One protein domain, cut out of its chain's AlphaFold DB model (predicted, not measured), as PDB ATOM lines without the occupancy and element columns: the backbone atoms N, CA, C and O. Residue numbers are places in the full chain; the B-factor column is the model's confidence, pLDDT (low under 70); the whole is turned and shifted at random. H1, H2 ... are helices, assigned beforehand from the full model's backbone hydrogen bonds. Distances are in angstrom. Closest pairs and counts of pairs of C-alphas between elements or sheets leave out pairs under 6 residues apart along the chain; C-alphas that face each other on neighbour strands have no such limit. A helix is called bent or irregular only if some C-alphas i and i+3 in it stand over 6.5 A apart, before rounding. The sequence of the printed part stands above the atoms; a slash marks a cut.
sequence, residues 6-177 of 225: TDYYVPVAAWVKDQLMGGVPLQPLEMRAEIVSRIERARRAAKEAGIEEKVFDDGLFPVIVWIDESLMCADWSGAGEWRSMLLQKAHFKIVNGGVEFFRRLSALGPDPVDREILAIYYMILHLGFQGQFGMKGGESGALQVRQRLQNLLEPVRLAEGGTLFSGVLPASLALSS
ATOM      1  N   THR A   6     -25.985 -47.761   6.226       87.50
ATOM      2  CA  THR A   6     -26.046 -46.348   6.634       87.50
ATOM      3  C   THR A   6     -24.770 -45.873   7.352       87.50
ATOM      4  O   THR A   6     -24.368 -44.720   7.172       87.50
ATOM      5  N   ASP A   7     -24.085 -46.750   8.093       87.50
ATOM      6  CA  ASP A   7     -22.912 -46.412   8.913       87.50
ATOM      7  C   ASP A   7     -21.730 -45.907   8.070       87.50
ATOM      8  O   ASP A   7     -20.931 -45.093   8.537       87.50
ATOM      9  N   TYR A   8     -21.644 -46.309   6.798       92.88
ATOM     10  CA  TYR A   8     -20.609 -45.828   5.879       92.88
ATOM     11  C   TYR A   8     -20.843 -44.380   5.423       92.88
ATOM     12  O   TYR A   8     -19.888 -43.652   5.145       92.88
ATOM     13  N   TYR A   9     -22.098 -43.925   5.375       93.75
ATOM     14  CA  TYR A   9     -22.451 -42.592   4.873       93.75
ATOM     15  C   TYR A   9     -22.620 -41.555   5.979       93.75
ATOM     16  O   TYR A   9     -22.394 -40.366   5.738       93.75
ATOM     17  N   VAL A  10     -22.986 -41.981   7.192       90.44
ATOM     18  CA  VAL A  10     -23.178 -41.092   8.350       90.44
ATOM     19  C   VAL A  10     -21.969 -40.176   8.591       90.44
ATOM     20  O   VAL A  10     -22.186 -38.968   8.709       90.44
ATOM     21  N   PRO A  11     -20.705 -40.648   8.590       92.62
ATOM     22  CA  PRO A  11     -19.549 -39.773   8.793       92.62
ATOM     23  C   PRO A  11     -19.392 -38.703   7.706       92.62
ATOM     24  O   PRO A  11     -18.958 -37.586   7.992       92.62
ATOM     25  N   VAL A  12     -19.749 -39.029   6.459       95.25
ATOM     26  CA  VAL A  12     -19.713 -38.083   5.333       95.25
ATOM     27  C   VAL A  12     -20.782 -37.012   5.534       95.25
ATOM     28  O   VAL A  12     -20.478 -35.819   5.510       95.25
ATOM     29  N   ALA A  13     -22.021 -37.433   5.795       93.06
ATOM     30  CA  ALA A  13     -23.149 -36.529   5.982       93.06
ATOM     31  C   ALA A  13     -22.987 -35.638   7.223       93.06
ATOM     32  O   ALA A  13     -23.239 -34.433   7.164       93.06
ATOM     33  N   ALA A  14     -22.510 -36.203   8.333       91.25
ATOM     34  CA  ALA A  14     -22.236 -35.470   9.562       91.25
ATOM     35  C   ALA A  14     -21.175 -34.384   9.347       91.25
ATOM     36  O   ALA A  14     -21.387 -33.245   9.759       91.25
ATOM     37  N   TRP A  15     -20.080 -34.704   8.650       94.69
ATOM     38  CA  TRP A  15     -19.033 -33.727   8.357       94.69
ATOM     39  C   TRP A  15     -19.540 -32.583   7.471       94.69
ATOM     40  O   TRP A  15     -19.318 -31.421   7.797       94.69
ATOM     41  N   VAL A  16     -20.283 -32.876   6.396       93.88
ATOM     42  CA  VAL A  16     -20.859 -31.819   5.542       93.88
ATOM     43  C   VAL A  16     -21.793 -30.920   6.348       93.88
ATOM     44  O   VAL A  16     -21.756 -29.697   6.213       93.88
ATOM     45  N   LYS A  17     -22.610 -31.505   7.228       90.75
ATOM     46  CA  LYS A  17     -23.506 -30.728   8.081       90.75
ATOM     47  C   LYS A  17     -22.749 -29.834   9.059       90.75
ATOM     48  O   LYS A  17     -23.152 -28.690   9.243       90.75
ATOM     49  N   ASP A  18     -21.673 -30.332   9.655       90.62
ATOM     50  CA  ASP A  18     -20.799 -29.545  10.525       90.62
ATOM     51  C   ASP A  18     -20.239 -28.316   9.792       90.62
ATOM     52  O   ASP A  18     -20.392 -27.192  10.265       90.62
ATOM     53  N   GLN A  19     -19.749 -28.494   8.558       91.62
ATOM     54  CA  GLN A  19     -19.288 -27.376   7.722       91.62
ATOM     55  C   GLN A  19     -20.402 -26.356   7.431       91.62
ATOM     56  O   GLN A  19     -20.190 -25.144   7.519       91.62
ATOM     57  N   LEU A  20     -21.612 -26.832   7.122       87.62
ATOM     58  CA  LEU A  20     -22.777 -25.979   6.867       87.62
ATOM     59  C   LEU A  20     -23.236 -25.205   8.112       87.62
ATOM     60  O   LEU A  20     -23.696 -24.068   7.987       87.62
ATOM     61  N   MET A  21     -23.138 -25.811   9.298       86.62
ATOM     62  CA  MET A  21     -23.436 -25.155  10.577       86.62
ATOM     63  C   MET A  21     -22.351 -24.141  10.955       86.62
ATOM     64  O   MET A  21     -22.679 -23.081  11.483       86.62
ATOM     65  N   GLY A  22     -21.092 -24.426  10.614       85.62
ATOM     66  CA  GLY A  22     -19.951 -23.525  10.777       85.62
ATOM     67  C   GLY A  22     -19.903 -22.343   9.797       85.62
ATOM     68  O   GLY A  22     -19.002 -21.518   9.900       85.62
ATOM     69  N   GLY A  23     -20.852 -22.232   8.857       78.44
ATOM     70  CA  GLY A  23     -20.941 -21.109   7.908       78.44
ATOM     71  C   GLY A  23     -20.063 -21.225   6.652       78.44
ATOM     72  O   GLY A  23     -19.962 -20.257   5.910       78.44
ATOM     73  N   VAL A  24     -19.476 -22.403   6.410       71.62
ATOM     74  CA  VAL A  24     -18.596 -22.790   5.283       71.62
ATOM     75  C   VAL A  24     -17.466 -21.786   4.958       71.62
ATOM     76  O   VAL A  24     -17.590 -20.978   4.038       71.62
ATOM     77  N   PRO A  25     -16.319 -21.875   5.660       64.00
ATOM     78  CA  PRO A  25     -15.145 -21.019   5.449       64.00
ATOM     79  C   PRO A  25     -14.143 -21.531   4.386       64.00
ATOM     80  O   PRO A  25     -13.114 -20.895   4.171       64.00
ATOM     81  N   LEU A  26     -14.408 -22.678   3.748       82.38
ATOM     82  CA  LEU A  26     -13.515 -23.337   2.779       82.38
ATOM     83  C   LEU A  26     -13.740 -22.846   1.344       82.38
ATOM     84  O   LEU A  26     -14.858 -22.486   0.971       82.38
ATOM     85  N   GLN A  27     -12.698 -22.913   0.509       91.44
ATOM     86  CA  GLN A  27     -12.850 -22.695  -0.932       91.44
ATOM     87  C   GLN A  27     -13.623 -23.863  -1.583       91.44
ATOM     88  O   GLN A  27     -13.489 -25.008  -1.138       91.44
ATOM     89  N   PRO A  28     -14.407 -23.635  -2.657       93.44
ATOM     90  CA  PRO A  28     -15.213 -24.679  -3.305       93.44
ATOM     91  C   PRO A  28     -14.438 -25.929  -3.706       93.44
ATOM     92  O   PRO A  28     -14.889 -27.049  -3.468       93.44
ATOM     93  N   LEU A  29     -13.251 -25.746  -4.285       94.12
ATOM     94  CA  LEU A  29     -12.424 -26.858  -4.734       94.12
ATOM     95  C   LEU A  29     -11.923 -27.715  -3.563       94.12
ATOM     96  O   LEU A  29     -11.936 -28.943  -3.656       94.12
ATOM     97  N   GLU A  30     -11.537 -27.081  -2.454       94.50
ATOM     98  CA  GLU A  30     -11.107 -27.759  -1.225       94.50
ATOM     99  C   GLU A  30     -12.270 -28.523  -0.591       94.50
ATOM    100  O   GLU A  30     -12.140 -29.709  -0.284       94.50
ATOM    101  N   MET A  31     -13.444 -27.887  -0.492       94.94
ATOM    102  CA  MET A  31     -14.671 -28.526  -0.009       94.94
ATOM    103  C   MET A  31     -14.994 -29.784  -0.827       94.94
ATOM    104  O   MET A  31     -15.291 -30.845  -0.276       94.94
ATOM    105  N   ARG A  32     -14.875 -29.698  -2.157       96.12
ATOM    106  CA  ARG A  32     -15.098 -30.829  -3.064       96.12
ATOM    107  C   ARG A  32     -14.081 -31.949  -2.858       96.12
ATOM    108  O   ARG A  32     -14.473 -33.115  -2.825       96.12
ATOM    109  N   ALA A  33     -12.800 -31.610  -2.732       96.00
ATOM    110  CA  ALA A  33     -11.735 -32.581  -2.505       96.00
ATOM    111  C   ALA A  33     -11.935 -33.344  -1.185       96.00
ATOM    112  O   ALA A  33     -11.828 -34.572  -1.165       96.00
ATOM    113  N   GLU A  34     -12.315 -32.646  -0.113       96.88
ATOM    114  CA  GLU A  34     -12.605 -33.259   1.187       96.88
ATOM    115  C   GLU A  34     -13.812 -34.203   1.139       96.88
ATOM    116  O   GLU A  34     -13.747 -35.321   1.660       96.88
ATOM    117  N   ILE A  35     -14.896 -33.800   0.465       97.38
ATOM    118  CA  ILE A  35     -16.075 -34.660   0.287       97.38
ATOM    119  C   ILE A  35     -15.699 -35.932  -0.470       97.38
ATOM    120  O   ILE A  35     -16.002 -37.030  -0.007       97.38
ATOM    121  N   VAL A  36     -15.003 -35.800  -1.602       97.62
ATOM    122  CA  VAL A  36     -14.588 -36.954  -2.411       97.62
ATOM    123  C   VAL A  36     -13.658 -37.865  -1.608       97.62
ATOM    124  O   VAL A  36     -13.890 -39.066  -1.550       97.62
ATOM    125  N   SER A  37     -12.671 -37.315  -0.898       97.94
ATOM    126  CA  SER A  37     -11.766 -38.090  -0.036       97.94
ATOM    127  C   SER A  37     -12.513 -38.895   1.039       97.94
ATOM    128  O   SER A  37     -12.164 -40.039   1.347       97.94
ATOM    129  N   ARG A  38     -13.575 -38.324   1.618       97.88
ATOM    130  CA  ARG A  38     -14.436 -39.004   2.598       97.88
ATOM    131  C   ARG A  38     -15.287 -40.098   1.964       97.88
ATOM    132  O   ARG A  38     -15.353 -41.185   2.533       97.88
ATOM    133  N   ILE A  39     -15.869 -39.842   0.794       98.06
ATOM    134  CA  ILE A  39     -16.610 -40.850   0.024       98.06
ATOM    135  C   ILE A  39     -15.697 -42.030  -0.314       98.06
ATOM    136  O   ILE A  39     -16.073 -43.172  -0.086       98.06
ATOM    137  N   GLU A  40     -14.470 -41.772  -0.765       97.75
ATOM    138  CA  GLU A  40     -13.518 -42.831  -1.106       97.75
ATOM    139  C   GLU A  40     -13.068 -43.642   0.117       97.75
ATOM    140  O   GLU A  40     -12.855 -44.852   0.020       97.75
ATOM    141  N   ARG A  41     -12.953 -43.015   1.296       97.62
ATOM    142  CA  ARG A  41     -12.729 -43.746   2.556       97.62
ATOM    143  C   ARG A  41     -13.908 -44.651   2.905       97.62
ATOM    144  O   ARG A  41     -13.686 -45.810   3.240       97.62
ATOM    145  N   ALA A  42     -15.133 -44.138   2.799       96.50
ATOM    146  CA  ALA A  42     -16.346 -44.916   3.041       96.50
ATOM    147  C   ALA A  42     -16.473 -46.088   2.055       96.50
ATOM    148  O   ALA A  42     -16.749 -47.208   2.475       96.50
ATOM    149  N   ARG A  43     -16.182 -45.852   0.769       97.38
ATOM    150  CA  ARG A  43     -16.198 -46.867  -0.294       97.38
ATOM    151  C   ARG A  43     -15.220 -47.999  -0.007       97.38
ATOM    152  O   ARG A  43     -15.588 -49.165  -0.097       97.38
ATOM    153  N   ARG A  44     -13.981 -47.672   0.383       97.50
ATOM    154  CA  ARG A  44     -12.982 -48.686   0.763       97.50
ATOM    155  C   ARG A  44     -13.445 -49.527   1.951       97.50
ATOM    156  O   ARG A  44     -13.389 -50.746   1.862       97.50
ATOM    157  N   ALA A  45     -13.963 -48.890   3.002       95.56
ATOM    158  CA  ALA A  45     -14.472 -49.600   4.173       95.56
ATOM    159  C   ALA A  45     -15.658 -50.522   3.829       95.56
ATOM    160  O   ALA A  45     -15.700 -51.663   4.279       95.56
ATOM    161  N   ALA A  46     -16.592 -50.063   2.990       95.19
ATOM    162  CA  ALA A  46     -17.721 -50.875   2.537       95.19
ATOM    163  C   ALA A  46     -17.257 -52.080   1.701       95.19
ATOM    164  O   ALA A  46     -17.718 -53.201   1.913       95.19
ATOM    165  N   LYS A  47     -16.288 -51.870   0.802       96.38
ATOM    166  CA  LYS A  47     -15.692 -52.938  -0.008       96.38
ATOM    167  C   LYS A  47     -14.978 -53.987   0.848       96.38
ATOM    168  O   LYS A  47     -15.123 -55.178   0.593       96.38
ATOM    169  N   GLU A  48     -14.228 -53.563   1.863       95.69
ATOM    170  CA  GLU A  48     -13.569 -54.463   2.825       95.69
ATOM    171  C   GLU A  48     -14.582 -55.285   3.635       95.69
ATOM    172  O   GLU A  48     -14.315 -56.439   3.966       95.69
ATOM    173  N   ALA A  49     -15.768 -54.730   3.889       93.38
ATOM    174  CA  ALA A  49     -16.883 -55.427   4.523       93.38
ATOM    175  C   ALA A  49     -17.702 -56.316   3.562       93.38
ATOM    176  O   ALA A  49     -18.696 -56.906   3.980       93.38
ATOM    177  N   GLY A  50     -17.298 -56.429   2.291       94.75
ATOM    178  CA  GLY A  50     -17.958 -57.276   1.294       94.75
ATOM    179  C   GLY A  50     -19.212 -56.668   0.659       94.75
ATOM    180  O   GLY A  50     -19.960 -57.390   0.004       94.75
ATOM    181  N   ILE A  51     -19.453 -55.365   0.827       94.56
ATOM    182  CA  ILE A  51     -20.554 -54.672   0.151       94.56
ATOM    183  C   ILE A  51     -20.224 -54.531  -1.337       94.56
ATOM    184  O   ILE A  51     -19.143 -54.069  -1.710       94.56
ATOM    185  N   GLU A  52     -21.169 -54.912  -2.196       95.88
ATOM    186  CA  GLU A  52     -21.026 -54.745  -3.639       95.88
ATOM    187  C   GLU A  52     -20.952 -53.266  -4.032       95.88
ATOM    188  O   GLU A  52     -21.719 -52.431  -3.549       95.88
ATOM    189  N   GLU A  53     -20.078 -52.952  -4.990       95.62
ATOM    190  CA  GLU A  53     -19.866 -51.587  -5.491       95.62
ATOM    191  C   GLU A  53     -21.176 -50.924  -5.938       95.62
ATOM    192  O   GLU A  53     -21.437 -49.764  -5.626       95.62
ATOM    193  N   LYS A  54     -22.037 -51.686  -6.623       95.81
ATOM    194  CA  LYS A  54     -23.337 -51.198  -7.089       95.81
ATOM    195  C   LYS A  54     -24.250 -50.807  -5.923       95.81
ATOM    196  O   LYS A  54     -24.890 -49.763  -5.982       95.81
ATOM    197  N   VAL A  55     -24.299 -51.623  -4.870       95.69
ATOM    198  CA  VAL A  55     -25.106 -51.351  -3.669       95.69
ATOM    199  C   VAL A  55     -24.591 -50.101  -2.958       95.69
ATOM    200  O   VAL A  55     -25.382 -49.259  -2.526       95.69
ATOM    201  N   PHE A  56     -23.267 -49.936  -2.896       96.94
ATOM    202  CA  PHE A  56     -22.669 -48.715  -2.373       96.94
ATOM    203  C   PHE A  56     -23.043 -47.489  -3.222       96.94
ATOM    204  O   PHE A  56     -23.468 -46.468  -2.694       96.94
ATOM    205  N   ASP A  57     -22.959 -47.572  -4.548       97.19
ATOM    206  CA  ASP A  57     -23.321 -46.453  -5.424       97.19
ATOM    207  C   ASP A  57     -24.812 -46.084  -5.351       97.19
ATOM    208  O   ASP A  57     -25.156 -44.895  -5.364       97.19
ATOM    209  N   ASP A  58     -25.696 -47.075  -5.215       96.56
ATOM    210  CA  ASP A  58     -27.136 -46.860  -5.051       96.56
ATOM    211  C   ASP A  58     -27.460 -46.142  -3.723       96.56
ATOM    212  O   ASP A  58     -28.319 -45.253  -3.693       96.56
ATOM    213  N   GLY A  59     -26.725 -46.452  -2.646       96.19
ATOM    214  CA  GLY A  59     -26.794 -45.743  -1.362       96.19
ATOM    215  C   GLY A  59     -26.093 -44.378  -1.359       96.19
ATOM    216  O   GLY A  59     -26.556 -43.436  -0.715       96.19
ATOM    217  N   LEU A  60     -25.013 -44.219  -2.124       98.00
ATOM    218  CA  LEU A  60     -24.271 -42.965  -2.247       98.00
ATOM    219  C   LEU A  60     -25.067 -41.894  -3.003       98.00
ATOM    220  O   LEU A  60     -24.943 -40.701  -2.713       98.00
ATOM    221  N   PHE A  61     -25.888 -42.305  -3.969       98.12
ATOM    222  CA  PHE A  61     -26.695 -41.402  -4.782       98.12
ATOM    223  C   PHE A  61     -27.515 -40.376  -3.970       98.12
ATOM    224  O   PHE A  61     -27.298 -39.173  -4.169       98.12
ATOM    225  N   PRO A  62     -28.416 -40.772  -3.044       96.31
ATOM    226  CA  PRO A  62     -29.195 -39.814  -2.255       96.31
ATOM    227  C   PRO A  62     -28.312 -38.892  -1.402       96.31
ATOM    228  O   PRO A  62     -28.652 -37.724  -1.209       96.31
ATOM    229  N   VAL A  63     -27.159 -39.381  -0.931       97.56
ATOM    230  CA  VAL A  63     -26.202 -38.594  -0.139       97.56
ATOM    231  C   VAL A  63     -25.589 -37.483  -0.988       97.56
ATOM    232  O   VAL A  63     -25.615 -36.325  -0.579       97.56
ATOM    233  N   ILE A  64     -25.095 -37.800  -2.190       97.62
ATOM    234  CA  ILE A  64     -24.515 -36.808  -3.108       97.62
ATOM    235  C   ILE A  64     -25.541 -35.735  -3.486       97.62
ATOM    236  O   ILE A  64     -25.222 -34.545  -3.450       97.62
ATOM    237  N   VAL A  65     -26.767 -36.139  -3.826       96.75
ATOM    238  CA  VAL A  65     -27.818 -35.191  -4.225       96.75
ATOM    239  C   VAL A  65     -28.140 -34.222  -3.082       96.75
ATOM    240  O   VAL A  65     -28.293 -33.022  -3.314       96.75
ATOM    241  N   TRP A  66     -28.179 -34.711  -1.842       96.31
ATOM    242  CA  TRP A  66     -28.371 -33.864  -0.667       96.31
ATOM    243  C   TRP A  66     -27.189 -32.935  -0.380       96.31
ATOM    244  O   TRP A  66     -27.416 -31.779  -0.018       96.31
ATOM    245  N   ILE A  67     -25.948 -33.396  -0.557       96.38
ATOM    246  CA  ILE A  67     -24.753 -32.552  -0.407       96.38
ATOM    247  C   ILE A  67     -24.819 -31.377  -1.389       96.38
ATOM    248  O   ILE A  67     -24.676 -30.224  -0.976       96.38
ATOM    249  N   ASP A  68     -25.083 -31.660  -2.668       95.81
ATOM    250  CA  ASP A  68     -25.181 -30.633  -3.706       95.81
ATOM    251  C   ASP A  68     -26.312 -29.636  -3.418       95.81
ATOM    252  O   ASP A  68     -26.084 -28.426  -3.464       95.81
ATOM    253  N   GLU A  69     -27.510 -30.112  -3.062       94.00
ATOM    254  CA  GLU A  69     -28.632 -29.238  -2.693       94.00
ATOM    255  C   GLU A  69     -28.280 -28.352  -1.493       94.00
ATOM    256  O   GLU A  69     -28.508 -27.139  -1.521       94.00
ATOM    257  N   SER A  70     -27.682 -28.936  -0.454       92.75
ATOM    258  CA  SER A  70     -27.355 -28.227   0.781       92.75
ATOM    259  C   SER A  70     -26.315 -27.134   0.552       92.75
ATOM    260  O   SER A  70     -26.483 -26.018   1.045       92.75
ATOM    261  N   LEU A  71     -25.271 -27.414  -0.234       93.56
ATOM    262  CA  LEU A  71     -24.229 -26.441  -0.566       93.56
ATOM    263  C   LEU A  71     -24.725 -25.358  -1.526       93.56
ATOM    264  O   LEU A  71     -24.341 -24.198  -1.381       93.56
ATOM    265  N   MET A  72     -25.615 -25.688  -2.465       92.25
ATOM    266  CA  MET A  72     -26.236 -24.697  -3.351       92.25
ATOM    267  C   MET A  72     -27.222 -23.772  -2.624       92.25
ATOM    268  O   MET A  72     -27.396 -22.620  -3.043       92.25
ATOM    269  N   CYS A  73     -27.898 -24.280  -1.588       88.94
ATOM    270  CA  CYS A  73     -28.879 -23.538  -0.791       88.94
ATOM    271  C   CYS A  73     -28.256 -22.755   0.373       88.94
ATOM    272  O   CYS A  73     -28.905 -21.853   0.917       88.94
ATOM    273  N   ALA A  74     -27.036 -23.106   0.779       88.62
ATOM    274  CA  ALA A  74     -26.306 -22.416   1.827       88.62
ATOM    275  C   ALA A  74     -25.878 -21.005   1.399       88.62
ATOM    276  O   ALA A  74     -25.683 -20.711   0.222       88.62
ATOM    277  N   ASP A  75     -25.720 -20.134   2.392       88.31
ATOM    278  CA  ASP A  75     -25.283 -18.750   2.215       88.31
ATOM    279  C   ASP A  75     -23.777 -18.669   2.496       88.31
ATOM    280  O   ASP A  75     -23.369 -18.468   3.636       88.31
ATOM    281  N   TRP A  76     -22.968 -18.947   1.472       91.25
ATOM    282  CA  TRP A  76     -21.503 -18.913   1.513       91.25
ATOM    283  C   TRP A  76     -20.952 -18.472   0.152       91.25
ATOM    284  O   TRP A  76     -21.619 -18.620  -0.877       91.25
ATOM    285  N   SER A  77     -19.732 -17.930   0.135       89.31
ATOM    286  CA  SER A  77     -19.115 -17.329  -1.061       89.31
ATOM    287  C   SER A  77     -18.983 -18.304  -2.235       89.31
ATOM    288  O   SER A  77     -19.105 -17.911  -3.393       89.31
ATOM    289  N   GLY A  78     -18.790 -19.586  -1.941       90.00
ATOM    290  CA  GLY A  78     -18.558 -20.624  -2.930       90.00
ATOM    291  C   GLY A  78     -19.800 -21.257  -3.559       90.00
ATOM    292  O   GLY A  78     -19.674 -22.045  -4.498       90.00
ATOM    293  N   ALA A  79     -21.011 -20.910  -3.105       90.44
ATOM    294  CA  ALA A  79     -22.250 -21.520  -3.602       90.44
ATOM    295  C   ALA A  79     -22.454 -21.317  -5.116       90.44
ATOM    296  O   ALA A  79     -23.052 -22.156  -5.794       90.44
ATOM    297  N   GLY A  80     -21.999 -20.178  -5.651       91.50
ATOM    298  CA  GLY A  80     -22.063 -19.874  -7.082       91.50
ATOM    299  C   GLY A  80     -21.196 -20.827  -7.902       91.50
ATOM    300  O   GLY A  80     -21.697 -21.496  -8.804       91.50
ATOM    301  N   GLU A  81     -19.923 -20.940  -7.529       93.56
ATOM    302  CA  GLU A  81     -18.947 -21.814  -8.180       93.56
ATOM    303  C   GLU A  81     -19.330 -23.296  -8.058       93.56
ATOM    304  O   GLU A  81     -19.225 -24.041  -9.036       93.56
ATOM    305  N   TRP A  82     -19.889 -23.706  -6.912       94.94
ATOM    306  CA  TRP A  82     -20.337 -25.082  -6.676       94.94
ATOM    307  C   TRP A  82     -21.304 -25.590  -7.757       94.94
ATOM    308  O   TRP A  82     -21.209 -26.737  -8.193       94.94
ATOM    309  N   ARG A  83     -22.185 -24.719  -8.280       91.38
ATOM    310  CA  ARG A  83     -23.133 -25.064  -9.361       91.38
ATOM    311  C   ARG A  83     -22.455 -25.555 -10.641       91.38
ATOM    312  O   ARG A  83     -23.074 -26.290 -11.405       91.38
ATOM    313  N   SER A  84     -21.206 -25.165 -10.885       91.75
ATOM    314  CA  SER A  84     -20.447 -25.603 -12.061       91.75
ATOM    315  C   SER A  84     -19.766 -26.967 -11.874       91.75
ATOM    316  O   SER A  84     -19.434 -27.626 -12.860       91.75
ATOM    317  N   MET A  85     -19.609 -27.421 -10.625       93.88
ATOM    318  CA  MET A  85     -18.796 -28.584 -10.243       93.88
ATOM    319  C   MET A  85     -19.555 -29.636  -9.416       93.88
ATOM    320  O   MET A  85     -18.943 -30.401  -8.667       93.88
ATOM    321  N   LEU A  86     -20.879 -29.689  -9.587       95.31
ATOM    322  CA  LEU A  86     -21.789 -30.572  -8.853       95.31
ATOM    323  C   LEU A  86     -21.344 -32.039  -8.861       95.31
ATOM    324  O   LEU A  86     -21.013 -32.615  -9.908       95.31
ATOM    325  N   LEU A  87     -21.411 -32.662  -7.689       96.38
ATOM    326  CA  LEU A  87     -21.035 -34.054  -7.481       96.38
ATOM    327  C   LEU A  87     -21.985 -35.007  -8.216       96.38
ATOM    328  O   LEU A  87     -21.526 -35.952  -8.855       96.38
ATOM    329  N   GLN A  88     -23.290 -34.727  -8.236       95.31
ATOM    330  CA  GLN A  88     -24.291 -35.529  -8.951       95.31
ATOM    331  C   GLN A  88     -24.000 -35.632 -10.458       95.31
ATOM    332  O   GLN A  88     -24.181 -36.692 -11.065       95.31
ATOM    333  N   LYS A  89     -23.466 -34.557 -11.058       95.44
ATOM    334  CA  LYS A  89     -23.062 -34.539 -12.468       95.44
ATOM    335  C   LYS A  89     -21.780 -35.337 -12.671       95.44
ATOM    336  O   LYS A  89     -21.661 -36.057 -13.660       95.44
ATOM    337  N   ALA A  90     -20.824 -35.225 -11.751       94.56
ATOM    338  CA  ALA A  90     -19.555 -35.937 -11.838       94.56
ATOM    339  C   ALA A  90     -19.735 -37.460 -11.696       94.56
ATOM    340  O   ALA A  90     -19.281 -38.196 -12.578       94.56
ATOM    341  N   HIS A  91     -20.436 -37.900 -10.645       94.50
ATOM    342  CA  HIS A  91     -20.588 -39.306 -10.258       94.50
ATOM    343  C   HIS A  91     -21.685 -40.035 -11.039       94.50
ATOM    344  O   HIS A  91     -21.457 -41.138 -11.517       94.50
ATOM    345  N   PHE A  92     -22.853 -39.412 -11.224       95.12
ATOM    346  CA  PHE A  92     -24.032 -40.101 -11.767       95.12
ATOM    347  C   PHE A  92     -24.520 -39.552 -13.109       95.12
ATOM    348  O   PHE A  92     -25.533 -40.010 -13.626       95.12
ATOM    349  N   LYS A  93     -23.814 -38.565 -13.681       94.62
ATOM    350  CA  LYS A  93     -24.169 -37.897 -14.949       94.62
ATOM    351  C   LYS A  93     -25.585 -37.307 -14.953       94.62
ATOM    352  O   LYS A  93     -26.213 -37.188 -16.000       94.62
ATOM    353  N   ILE A  94     -26.068 -36.894 -13.783       91.12
ATOM    354  CA  ILE A  94     -27.413 -36.346 -13.597       91.12
ATOM    355  C   ILE A  94     -27.342 -34.843 -13.351       91.12
ATOM    356  O   ILE A  94     -26.450 -34.347 -12.666       91.12
ATOM    357  N   VAL A  95     -28.297 -34.118 -13.936       82.56
ATOM    358  CA  VAL A  95     -28.438 -32.660 -13.784       82.56
ATOM    359  C   VAL A  95     -29.565 -32.306 -12.810       82.56
ATOM    360  O   VAL A  95     -29.446 -31.339 -12.066       82.56
ATOM    361  N   ASN A  96     -30.645 -33.095 -12.783       87.44
ATOM    362  CA  ASN A  96     -31.809 -32.858 -11.929       87.44
ATOM    363  C   ASN A  96     -31.941 -33.932 -10.837       87.44
ATOM    364  O   ASN A  96     -32.846 -34.769 -10.870       87.44
ATOM    365  N   GLY A  97     -31.022 -33.914  -9.869       89.25
ATOM    366  CA  GLY A  97     -31.019 -34.866  -8.756       89.25
ATOM    367  C   GLY A  97     -32.266 -34.783  -7.883       89.25
ATOM    368  O   GLY A  97     -32.708 -35.806  -7.378       89.25
ATOM    369  N   GLY A  98     -32.883 -33.604  -7.760       87.62
ATOM    370  CA  GLY A  98     -34.092 -33.407  -6.959       87.62
ATOM    371  C   GLY A  98     -35.293 -34.225  -7.436       87.62
ATOM    372  O   GLY A  98     -36.044 -34.720  -6.601       87.62
ATOM    373  N   VAL A  99     -35.463 -34.386  -8.752       88.88
ATOM    374  CA  VAL A  99     -36.512 -35.240  -9.343       88.88
ATOM    375  C   VAL A  99     -36.083 -36.703  -9.350       88.88
ATOM    376  O   VAL A  99     -36.841 -37.599  -8.976       88.88
ATOM    377  N   GLU A 100     -34.832 -36.947  -9.733       92.94
ATOM    378  CA  GLU A 100     -34.267 -38.290  -9.813       92.94
ATOM    379  C   GLU A 100     -34.261 -39.009  -8.455       92.94
ATOM    380  O   GLU A 100     -34.496 -40.214  -8.401       92.94
ATOM    381  N   PHE A 101     -34.073 -38.270  -7.359       94.44
ATOM    382  CA  PHE A 101     -34.187 -38.765  -5.989       94.44
ATOM    383  C   PHE A 101     -35.503 -39.499  -5.760       94.44
ATOM    384  O   PHE A 101     -35.504 -40.671  -5.389       94.44
ATOM    385  N   PHE A 102     -36.634 -38.850  -6.031       90.25
ATOM    386  CA  PHE A 102     -37.939 -39.464  -5.790       90.25
ATOM    387  C   PHE A 102     -38.263 -40.550  -6.816       90.25
ATOM    388  O   PHE A 102     -38.917 -41.533  -6.468       90.25
ATOM    389  N   ARG A 103     -37.754 -40.429  -8.050       91.12
ATOM    390  CA  ARG A 103     -37.880 -41.483  -9.063       91.12
ATOM    391  C   ARG A 103     -37.195 -42.772  -8.607       91.12
ATOM    392  O   ARG A 103     -37.839 -43.818  -8.603       91.12
ATOM    393  N   ARG A 104     -35.928 -42.707  -8.187       94.31
ATOM    394  CA  ARG A 104     -35.183 -43.879  -7.694       94.31
ATOM    395  C   ARG A 104     -35.777 -44.426  -6.405       94.31
ATOM    396  O   ARG A 104     -35.981 -45.627  -6.311       94.31
ATOM    397  N   LEU A 105     -36.155 -43.549  -5.474       91.25
ATOM    398  CA  LEU A 105     -36.850 -43.933  -4.247       91.25
ATOM    399  C   LEU A 105     -38.120 -44.749  -4.526       91.25
ATOM    400  O   LEU A 105     -38.387 -45.730  -3.844       91.25
ATOM    401  N   SER A 106     -38.907 -44.349  -5.528       87.75
ATOM    402  CA  SER A 106     -40.152 -45.040  -5.884       87.75
ATOM    403  C   SER A 106     -39.948 -46.421  -6.513       87.75
ATOM    404  O   SER A 106     -40.893 -47.206  -6.537       87.75
ATOM    405  N   ALA A 107     -38.742 -46.700  -7.016       90.56
ATOM    406  CA  ALA A 107     -38.390 -47.957  -7.664       90.56
ATOM    407  C   ALA A 107     -37.857 -49.018  -6.685       90.56
ATOM    408  O   ALA A 107     -37.719 -50.168  -7.089       90.56
ATOM    409  N   LEU A 108     -37.562 -48.641  -5.435       88.19
ATOM    410  CA  LEU A 108     -37.063 -49.561  -4.411       88.19
ATOM    411  C   LEU A 108     -38.175 -50.509  -3.941       88.19
ATOM    412  O   LEU A 108     -39.298 -50.081  -3.643       88.19
ATOM    413  N   GLY A 109     -37.839 -51.793  -3.891       81.62
ATOM    414  CA  GLY A 109     -38.710 -52.899  -3.528       81.62
ATOM    415  C   GLY A 109     -38.632 -53.307  -2.050       81.62
ATOM    416  O   GLY A 109     -38.047 -52.611  -1.216       81.62
ATOM    417  N   PRO A 110     -39.272 -54.434  -1.689       77.50
ATOM    418  CA  PRO A 110     -39.270 -54.972  -0.331       77.50
ATOM    419  C   PRO A 110     -38.016 -55.796   0.005       77.50
ATOM    420  O   PRO A 110     -37.935 -56.307   1.127       77.50
ATOM    421  N   ASP A 111     -37.091 -55.969  -0.938       84.56
ATOM    422  CA  ASP A 111     -35.886 -56.787  -0.810       84.56
ATOM    423  C   ASP A 111     -34.937 -56.241   0.277       84.56
ATOM    424  O   ASP A 111     -34.883 -55.027   0.481       84.56
ATOM    425  N   PRO A 112     -34.168 -57.088   0.991       82.38
ATOM    426  CA  PRO A 112     -33.331 -56.637   2.110       82.38
ATOM    427  C   PRO A 112     -32.345 -55.518   1.745       82.38
ATOM    428  O   PRO A 112     -32.225 -54.540   2.476       82.38
ATOM    429  N   VAL A 113     -31.703 -55.618   0.578       87.62
ATOM    430  CA  VAL A 113     -30.766 -54.598   0.076       87.62
ATOM    431  C   VAL A 113     -31.484 -53.271  -0.186       87.62
ATOM    432  O   VAL A 113     -31.022 -52.213   0.241       87.62
ATOM    433  N   ASP A 114     -32.652 -53.323  -0.824       86.69
ATOM    434  CA  ASP A 114     -33.462 -52.134  -1.093       86.69
ATOM    435  C   ASP A 114     -33.948 -51.480   0.203       86.69
ATOM    436  O   ASP A 114     -34.025 -50.255   0.276       86.69
ATOM    437  N   ARG A 115     -34.201 -52.257   1.265       84.75
ATOM    438  CA  ARG A 115     -34.521 -51.715   2.599       84.75
ATOM    439  C   ARG A 115     -33.357 -50.961   3.224       84.75
ATOM    440  O   ARG A 115     -33.570 -49.891   3.796       84.75
ATOM    441  N   GLU A 116     -32.141 -51.481   3.106       86.31
ATOM    442  CA  GLU A 116     -30.947 -50.778   3.579       86.31
ATOM    443  C   GLU A 116     -30.735 -49.464   2.815       86.31
ATOM    444  O   GLU A 116     -30.447 -48.428   3.419       86.31
ATOM    445  N   ILE A 117     -30.975 -49.463   1.501       91.81
ATOM    446  CA  ILE A 117     -30.935 -48.246   0.681       91.81
ATOM    447  C   ILE A 117     -32.065 -47.284   1.089       91.81
ATOM    448  O   ILE A 117     -31.821 -46.089   1.273       91.81
ATOM    449  N   LEU A 118     -33.290 -47.778   1.309       88.56
ATOM    450  CA  LEU A 118     -34.430 -46.986   1.790       88.56
ATOM    451  C   LEU A 118     -34.116 -46.272   3.111       88.56
ATOM    452  O   LEU A 118     -34.503 -45.112   3.277       88.56
ATOM    453  N   ALA A 119     -33.386 -46.916   4.026       86.88
ATOM    454  CA  ALA A 119     -32.951 -46.299   5.278       86.88
ATOM    455  C   ALA A 119     -32.045 -45.074   5.041       86.88
ATOM    456  O   ALA A 119     -32.176 -44.060   5.733       86.88
ATOM    457  N   ILE A 120     -31.198 -45.105   4.007       91.81
ATOM    458  CA  ILE A 120     -30.356 -43.964   3.620       91.81
ATOM    459  C   ILE A 120     -31.211 -42.834   3.040       91.81
ATOM    460  O   ILE A 120     -31.064 -41.682   3.449       91.81
ATOM    461  N   TYR A 121     -32.154 -43.130   2.137       90.50
ATOM    462  CA  TYR A 121     -33.095 -42.121   1.625       90.50
ATOM    463  C   TYR A 121     -33.887 -41.466   2.759       90.50
ATOM    464  O   TYR A 121     -34.056 -40.243   2.798       90.50
ATOM    465  N   TYR A 122     -34.335 -42.277   3.714       86.94
ATOM    466  CA  TYR A 122     -35.014 -41.812   4.909       86.94
ATOM    467  C   TYR A 122     -34.125 -40.891   5.752       86.94
ATOM    468  O   TYR A 122     -34.568 -39.797   6.113       86.94
ATOM    469  N   MET A 123     -32.871 -41.273   6.014       88.00
ATOM    470  CA  MET A 123     -31.890 -40.430   6.707       88.00
ATOM    471  C   MET A 123     -31.745 -39.073   6.012       88.00
ATOM    472  O   MET A 123     -31.861 -38.032   6.655       88.00
ATOM    473  N   ILE A 124     -31.548 -39.070   4.694       91.56
ATOM    474  CA  ILE A 124     -31.361 -37.849   3.906       91.56
ATOM    475  C   ILE A 124     -32.589 -36.926   3.964       91.56
ATOM    476  O   ILE A 124     -32.451 -35.710   4.134       91.56
ATOM    477  N   LEU A 125     -33.802 -37.481   3.920       86.94
ATOM    478  CA  LEU A 125     -35.027 -36.698   4.108       86.94
ATOM    479  C   LEU A 125     -35.113 -36.079   5.513       86.94
ATOM    480  O   LEU A 125     -35.577 -34.944   5.641       86.94
ATOM    481  N   HIS A 126     -34.627 -36.769   6.550       83.69
ATOM    482  CA  HIS A 126     -34.551 -36.240   7.922       83.69
ATOM    483  C   HIS A 126     -33.465 -35.174   8.092       83.69
ATOM    484  O   HIS A 126     -33.614 -34.271   8.915       83.69
ATOM    485  N   LEU A 127     -32.409 -35.212   7.276       84.69
ATOM    486  CA  LEU A 127     -31.404 -34.147   7.214       84.69
ATOM    487  C   LEU A 127     -31.918 -32.861   6.552       84.69
ATOM    488  O   LEU A 127     -31.212 -31.852   6.570       84.69
ATOM    489  N   GLY A 128     -33.148 -32.868   6.032       83.38
ATOM    490  CA  GLY A 128     -33.818 -31.686   5.501       83.38
ATOM    491  C   GLY A 128     -33.808 -31.583   3.982       83.38
ATOM    492  O   GLY A 128     -34.151 -30.517   3.477       83.38
ATOM    493  N   PHE A 129     -33.462 -32.660   3.266       88.81
ATOM    494  CA  PHE A 129     -33.579 -32.706   1.809       88.81
ATOM    495  C   PHE A 129     -35.016 -32.404   1.357       88.81
ATOM    496  O   PHE A 129     -35.980 -32.947   1.918       88.81
ATOM    497  N   GLN A 130     -35.148 -31.533   0.356       85.50
ATOM    498  CA  GLN A 130     -36.427 -31.114  -0.219       85.50
ATOM    499  C   GLN A 130     -36.586 -31.599  -1.663       85.50
ATOM    500  O   GLN A 130     -37.678 -32.036  -2.044       85.50
ATOM    501  N   GLY A 131     -35.521 -31.547  -2.467       87.31
ATOM    502  CA  GLY A 131     -35.541 -31.926  -3.875       87.31
ATOM    503  C   GLY A 131     -36.614 -31.177  -4.668       87.31
ATOM    504  O   GLY A 131     -36.828 -29.974  -4.498       87.31
ATOM    505  N   GLN A 132     -37.347 -31.908  -5.517       81.06
ATOM    506  CA  GLN A 132     -38.416 -31.347  -6.358       81.06
ATOM    507  C   GLN A 132     -39.543 -30.630  -5.581       81.06
ATOM    508  O   GLN A 132     -40.313 -29.879  -6.175       81.06
ATOM    509  N   PHE A 133     -39.655 -30.845  -4.266       81.88
ATOM    510  CA  PHE A 133     -40.703 -30.263  -3.426       81.88
ATOM    511  C   PHE A 133     -40.297 -28.956  -2.728       81.88
ATOM    512  O   PHE A 133     -41.092 -28.412  -1.967       81.88
ATOM    513  N   GLY A 134     -39.096 -28.422  -2.983       70.56
ATOM    514  CA  GLY A 134     -38.623 -27.176  -2.359       70.56
ATOM    515  C   GLY A 134     -39.335 -25.892  -2.817       70.56
ATOM    516  O   GLY A 134     -39.092 -24.812  -2.277       70.56
ATOM    517  N   MET A 135     -40.223 -25.974  -3.814       69.50
ATOM    518  CA  MET A 135     -41.037 -24.847  -4.284       69.50
ATOM    519  C   MET A 135     -42.344 -24.703  -3.487       69.50
ATOM    520  O   MET A 135     -42.885 -25.673  -2.955       69.50
ATOM    521  N   LYS A 136     -42.893 -23.478  -3.437       59.34
ATOM    522  CA  LYS A 136     -44.190 -23.202  -2.791       59.34
ATOM    523  C   LYS A 136     -45.271 -24.144  -3.345       59.34
ATOM    524  O   LYS A 136     -45.504 -24.155  -4.549       59.34
ATOM    525  N   GLY A 137     -45.925 -24.898  -2.458       62.41
ATOM    526  CA  GLY A 137     -46.950 -25.894  -2.803       62.41
ATOM    527  C   GLY A 137     -46.476 -27.354  -2.774       62.41
ATOM    528  O   GLY A 137     -47.310 -28.252  -2.802       62.41
ATOM    529  N   GLY A 138     -45.167 -27.614  -2.655       68.69
ATOM    530  CA  GLY A 138     -44.605 -28.970  -2.578       68.69
ATOM    531  C   GLY A 138     -44.652 -29.627  -1.190       68.69
ATOM    532  O   GLY A 138     -44.453 -30.836  -1.079       68.69
ATOM    533  N   GLU A 139     -44.948 -28.863  -0.134       70.81
ATOM    534  CA  GLU A 139     -44.849 -29.307   1.268       70.81
ATOM    535  C   GLU A 139     -45.726 -30.533   1.578       70.81
ATOM    536  O   GLU A 139     -45.280 -31.457   2.259       70.81
ATOM    537  N   SER A 140     -46.939 -30.590   1.015       72.38
ATOM    538  CA  SER A 140     -47.847 -31.735   1.184       72.38
ATOM    539  C   SER A 140     -47.289 -33.020   0.556       72.38
ATOM    540  O   SER A 140     -47.384 -34.095   1.149       72.38
ATOM    541  N   GLY A 141     -46.649 -32.920  -0.615       73.06
ATOM    542  CA  GLY A 141     -46.023 -34.065  -1.284       73.06
ATOM    543  C   GLY A 141     -44.806 -34.585  -0.518       73.06
ATOM    544  O   GLY A 141     -44.682 -35.790  -0.293       73.06
ATOM    545  N   ALA A 142     -43.948 -33.680  -0.036       72.00
ATOM    546  CA  ALA A 142     -42.798 -34.044   0.790       72.00
ATOM    547  C   ALA A 142     -43.218 -34.748   2.094       72.00
ATOM    548  O   ALA A 142     -42.594 -35.734   2.495       72.00
ATOM    549  N   LEU A 143     -44.290 -34.273   2.740       72.94
ATOM    550  CA  LEU A 143     -44.824 -34.880   3.957       72.94
ATOM    551  C   LEU A 143     -45.352 -36.299   3.704       72.94
ATOM    552  O   LEU A 143     -45.009 -37.213   4.452       72.94
ATOM    553  N   GLN A 144     -46.118 -36.499   2.627       76.75
ATOM    554  CA  GLN A 144     -46.652 -37.815   2.257       76.75
ATOM    555  C   GLN A 144     -45.542 -38.839   1.996       76.75
ATOM    556  O   GLN A 144     -45.622 -39.973   2.468       76.75
ATOM    557  N   VAL A 145     -44.473 -38.443   1.296       77.38
ATOM    558  CA  VAL A 145     -43.323 -39.330   1.057       77.38
ATOM    559  C   VAL A 145     -42.649 -39.718   2.374       77.38
ATOM    560  O   VAL A 145     -42.370 -40.897   2.593       77.38
ATOM    561  N   ARG A 146     -42.427 -38.759   3.282       73.75
ATOM    562  CA  ARG A 146     -41.827 -39.038   4.597       73.75
ATOM    563  C   ARG A 146     -42.691 -39.985   5.430       73.75
ATOM    564  O   ARG A 146     -42.156 -40.946   5.972       73.75
ATOM    565  N   GLN A 147     -44.003 -39.757   5.486       74.25
ATOM    566  CA  GLN A 147     -44.945 -40.624   6.205       74.25
ATOM    567  C   GLN A 147     -44.965 -42.045   5.631       74.25
ATOM    568  O   GLN A 147     -44.905 -43.016   6.381       74.25
ATOM    569  N   ARG A 148     -44.971 -42.185   4.299       77.44
ATOM    570  CA  ARG A 148     -44.882 -43.496   3.643       77.44
ATOM    571  C   ARG A 148     -43.615 -44.242   4.054       77.44
ATOM    572  O   ARG A 148     -43.694 -45.419   4.385       77.44
ATOM    573  N   LEU A 149     -42.462 -43.573   4.049       72.69
ATOM    574  CA  LEU A 149     -41.201 -44.207   4.439       72.69
ATOM    575  C   LEU A 149     -41.160 -44.572   5.923       72.69
ATOM    576  O   LEU A 149     -40.673 -45.647   6.251       72.69
ATOM    577  N   GLN A 150     -41.706 -43.729   6.805       70.62
ATOM    578  CA  GLN A 150     -41.863 -44.068   8.223       70.62
ATOM    579  C   GLN A 150     -42.656 -45.370   8.379       70.62
ATOM    580  O   GLN A 150     -42.175 -46.302   9.010       70.62
ATOM    581  N   ASN A 151     -43.806 -45.483   7.714       74.44
ATOM    582  CA  ASN A 151     -44.654 -46.674   7.803       74.44
ATOM    583  C   ASN A 151     -44.006 -47.940   7.220       74.44
ATOM    584  O   ASN A 151     -44.321 -49.036   7.669       74.44
ATOM    585  N   LEU A 152     -43.125 -47.814   6.224       70.88
ATOM    586  CA  LEU A 152     -42.402 -48.956   5.649       70.88
ATOM    587  C   LEU A 152     -41.237 -49.423   6.532       70.88
ATOM    588  O   LEU A 152     -40.907 -50.606   6.535       70.88
ATOM    589  N   LEU A 153     -40.621 -48.504   7.278       68.69
ATOM    590  CA  LEU A 153     -39.436 -48.771   8.092       68.69
ATOM    591  C   LEU A 153     -39.770 -49.094   9.565       68.69
ATOM    592  O   LEU A 153     -39.008 -49.800  10.221       68.69
ATOM    593  N   GLU A 154     -40.913 -48.642  10.090       66.50
ATOM    594  CA  GLU A 154     -41.388 -48.940  11.455       66.50
ATOM    595  C   GLU A 154     -41.614 -50.443  11.743       66.50
ATOM    596  O   GLU A 154     -41.152 -50.921  12.778       66.50
ATOM    597  N   PRO A 155     -42.220 -51.256  10.855       56.66
ATOM    598  CA  PRO A 155     -42.364 -52.695  11.088       56.66
ATOM    599  C   PRO A 155     -41.012 -53.407  11.205       56.66
ATOM    600  O   PRO A 155     -40.881 -54.372  11.952       56.66
ATOM    601  N   VAL A 156     -39.999 -52.912  10.488       55.22
ATOM    602  CA  VAL A 156     -38.629 -53.439  10.522       55.22
ATOM    603  C   VAL A 156     -37.929 -53.046  11.823       55.22
ATOM    604  O   VAL A 156     -37.315 -53.900  12.454       55.22
ATOM    605  N   ARG A 157     -38.114 -51.803  12.300       53.78
ATOM    606  CA  ARG A 157     -37.662 -51.361  13.640       53.78
ATOM    607  C   ARG A 157     -38.165 -52.267  14.750       53.78
ATOM    608  O   ARG A 157     -37.409 -52.629  15.645       53.78
ATOM    609  N   LEU A 158     -39.453 -52.594  14.694       51.22
ATOM    610  CA  LEU A 158     -40.120 -53.401  15.708       51.22
ATOM    611  C   LEU A 158     -39.723 -54.881  15.614       51.22
ATOM    612  O   LEU A 158     -39.614 -55.540  16.643       51.22
ATOM    613  N   ALA A 159     -39.478 -55.393  14.403       50.84
ATOM    614  CA  ALA A 159     -39.076 -56.780  14.175       50.84
ATOM    615  C   ALA A 159     -37.603 -57.058  14.521       50.84
ATOM    616  O   ALA A 159     -37.297 -58.130  15.036       50.84
ATOM    617  N   GLU A 160     -36.693 -56.112  14.268       48.34
ATOM    618  CA  GLU A 160     -35.250 -56.303  14.494       48.34
ATOM    619  C   GLU A 160     -34.778 -55.874  15.893       48.34
ATOM    620  O   GLU A 160     -33.595 -55.992  16.208       48.34
ATOM    621  N   GLY A 161     -35.677 -55.385  16.760       42.47
ATOM    622  CA  GLY A 161     -35.368 -55.024  18.154       42.47
ATOM    623  C   GLY A 161     -34.310 -53.920  18.316       42.47
ATOM    624  O   GLY A 161     -33.862 -53.650  19.429       42.47
ATOM    625  N   GLY A 162     -33.908 -53.283  17.213       49.16
ATOM    626  CA  GLY A 162     -32.813 -52.331  17.129       49.16
ATOM    627  C   GLY A 162     -33.261 -50.985  16.573       49.16
ATOM    628  O   GLY A 162     -34.133 -50.873  15.710       49.16
ATOM    629  N   THR A 163     -32.632 -49.917  17.056       48.38
ATOM    630  CA  THR A 163     -32.702 -48.609  16.406       48.38
ATOM    631  C   THR A 163     -32.157 -48.742  14.980       48.38
ATOM    632  O   THR A 163     -30.999 -49.111  14.828       48.38
ATOM    633  N   LEU A 164     -32.935 -48.373  13.946       48.38
ATOM    634  CA  LEU A 164     -32.467 -48.293  12.535       48.38
ATOM    635  C   LEU A 164     -31.158 -47.506  12.350       48.38
ATOM    636  O   LEU A 164     -30.494 -47.620  11.329       48.38
ATOM    637  N   PHE A 165     -30.800 -46.703  13.347       50.78
ATOM    638  CA  PHE A 165     -29.521 -46.032  13.479       50.78
ATOM    639  C   PHE A 165     -28.819 -46.616  14.711       50.78
ATOM    640  O   PHE A 165     -28.880 -46.030  15.789       50.78
ATOM    641  N   SER A 166     -28.238 -47.815  14.583       42.16
ATOM    642  CA  SER A 166     -27.645 -48.561  15.714       42.16
ATOM    643  C   SER A 166     -26.358 -47.928  16.266       42.16
ATOM    644  O   SER A 166     -25.824 -48.336  17.293       42.16
ATOM    645  N   GLY A 167     -25.885 -46.845  15.660       45.22
ATOM    646  CA  GLY A 167     -24.851 -46.016  16.242       45.22
ATOM    647  C   GLY A 167     -24.843 -44.645  15.593       45.22
ATOM    648  O   GLY A 167     -24.862 -44.517  14.378       45.22
ATOM    649  N   VAL A 168     -24.737 -43.605  16.416       39.72
ATOM    650  CA  VAL A 168     -24.220 -42.305  15.969       39.72
ATOM    651  C   VAL A 168     -25.137 -41.542  14.997       39.72
ATOM    652  O   VAL A 168     -24.685 -40.957  14.020       39.72
ATOM    653  N   LEU A 169     -26.421 -41.384  15.325       39.41
ATOM    654  CA  LEU A 169     -26.985 -40.048  15.120       39.41
ATOM    655  C   LEU A 169     -26.497 -39.214  16.308       39.41
ATOM    656  O   LEU A 169     -27.042 -39.381  17.402       39.41
ATOM    657  N   PRO A 170     -25.460 -38.358  16.176       38.12
ATOM    658  CA  PRO A 170     -25.161 -37.427  17.250       38.12
ATOM    659  C   PRO A 170     -26.445 -36.650  17.535       38.12
ATOM    660  O   PRO A 170     -27.191 -36.314  16.611       38.12
ATOM    661  N   ALA A 171     -26.731 -36.377  18.807       38.38
ATOM    662  CA  ALA A 171     -27.931 -35.645  19.218       38.38
ATOM    663  C   ALA A 171     -28.120 -34.322  18.434       38.38
ATOM    664  O   ALA A 171     -29.241 -33.848  18.268       38.38
ATOM    665  N   SER A 172     -27.044 -33.780  17.849       38.38
ATOM    666  CA  SER A 172     -27.052 -32.653  16.910       38.38
ATOM    667  C   SER A 172     -27.863 -32.879  15.619       38.38
ATOM    668  O   SER A 172     -28.376 -31.916  15.050       38.38
ATOM    669  N   LEU A 173     -28.034 -34.120  15.149       43.16
ATOM    670  CA  LEU A 173     -28.881 -34.451  13.997       43.16
ATOM    671  C   LEU A 173     -30.362 -34.553  14.369       43.16
ATOM    672  O   LEU A 173     -31.198 -34.070  13.606       43.16
ATOM    673  N   ALA A 174     -30.677 -35.095  15.550       41.09
ATOM    674  CA  ALA A 174     -32.047 -35.188  16.061       41.09
ATOM    675  C   ALA A 174     -32.649 -33.805  16.385       41.09
ATOM    676  O   ALA A 174     -33.849 -33.594  16.230       41.09
ATOM    677  N   LEU A 175     -31.810 -32.827  16.744       39.84
ATOM    678  CA  LEU A 175     -32.217 -31.446  17.037       39.84
ATOM    679  C   LEU A 175     -32.491 -30.588  15.783       39.84
ATOM    680  O   LEU A 175     -32.919 -29.437  15.885       39.84
ATOM    681  N   SER A 176     -32.270 -31.122  14.579       37.66
ATOM    682  CA  SER A 176     -32.346 -30.350  13.332       37.66
ATOM    683  C   SER A 176     -33.741 -30.271  12.702       37.66
ATOM    684  O   SER A 176     -33.911 -29.492  11.763       37.66
ATOM    685  N   SER A 177     -34.733 -31.020  13.194       39.56
ATOM    686  CA  SER A 177     -36.135 -30.844  12.780       39.56
ATOM    687  C   SER A 177     -36.732 -29.552  13.354       39.56
ATOM    688  O   SER A 177     -37.487 -28.874  12.666       39.56
TER     689      SER A 177
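AT A GLANCE: This is residues 6 to 177 of the 225 residues of the protein "DotU domain-containing protein" of Leptospirillum ferrodiazotrophum (UniProt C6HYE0). H3 is the core of an up-and-down bundle of H1, H2, H3, H6 and H7, each running against the one before. H5 also packs on H3, H4 caps one end of H2 and H3, H8 packs steeply on H7, and a tail with H9 passes near H1. The printed part has 172 residues with nine named helices, H1 to H9 in order, and no named strand: all helix. It is compact, radius of gyration of the C-alphas 15.8 A, spanning 46 by 44 by 33 A.

IN THESE COORDINATES: H3, residues 53 to 73, is 29.8 A long, with a kink of 34 degrees near residue 60. H2 is residues 28 to 48, 30.5 A; H8, residues 139 to 159, 30.9 A, is only just irregular, C-alphas 152 and 155 being 6.6 A apart. H1 is residues 10 to 21, from C-alpha 10 at (-23.178, -41.092, 8.350); H4 is residues 79 to 82; H5 is residues 87 to 92; H6 is residues 97 to 107; H7 is residues 112 to 126, 21.2 A; H9 is residues 171 to 174, with C-alpha 174 at (-32.047, -35.188, 16.061).

HOW THE PARTS SIT: The hub H3 touches H7 the same way at 9 degrees, a shallow tilt, closest C-alphas Gly 59 and Ile 117, 5.3 A. Residues 61 to 68 of H3 touch H5, closest C-alphas Val 65 and Gln 88, 5.9 A. H1 and H2 form a hairpin, closest C-alphas Val 12 and Arg 38, 6.0 A. Every O i to N i+4 pair is within hydrogen-bond range in H1, H2, H5 and H7, against 15 of 17 in H3 and H8 and 6 of 7 in H6; H4 and H9 are too short for one.

THE WHOLE: The printed part has no cut. The links H7 to H8 and H8 to H9 are long; residues 158 to 163 stand free. Residue 25, residues 135 to 138 and 153 to 177 have pLDDT under 70.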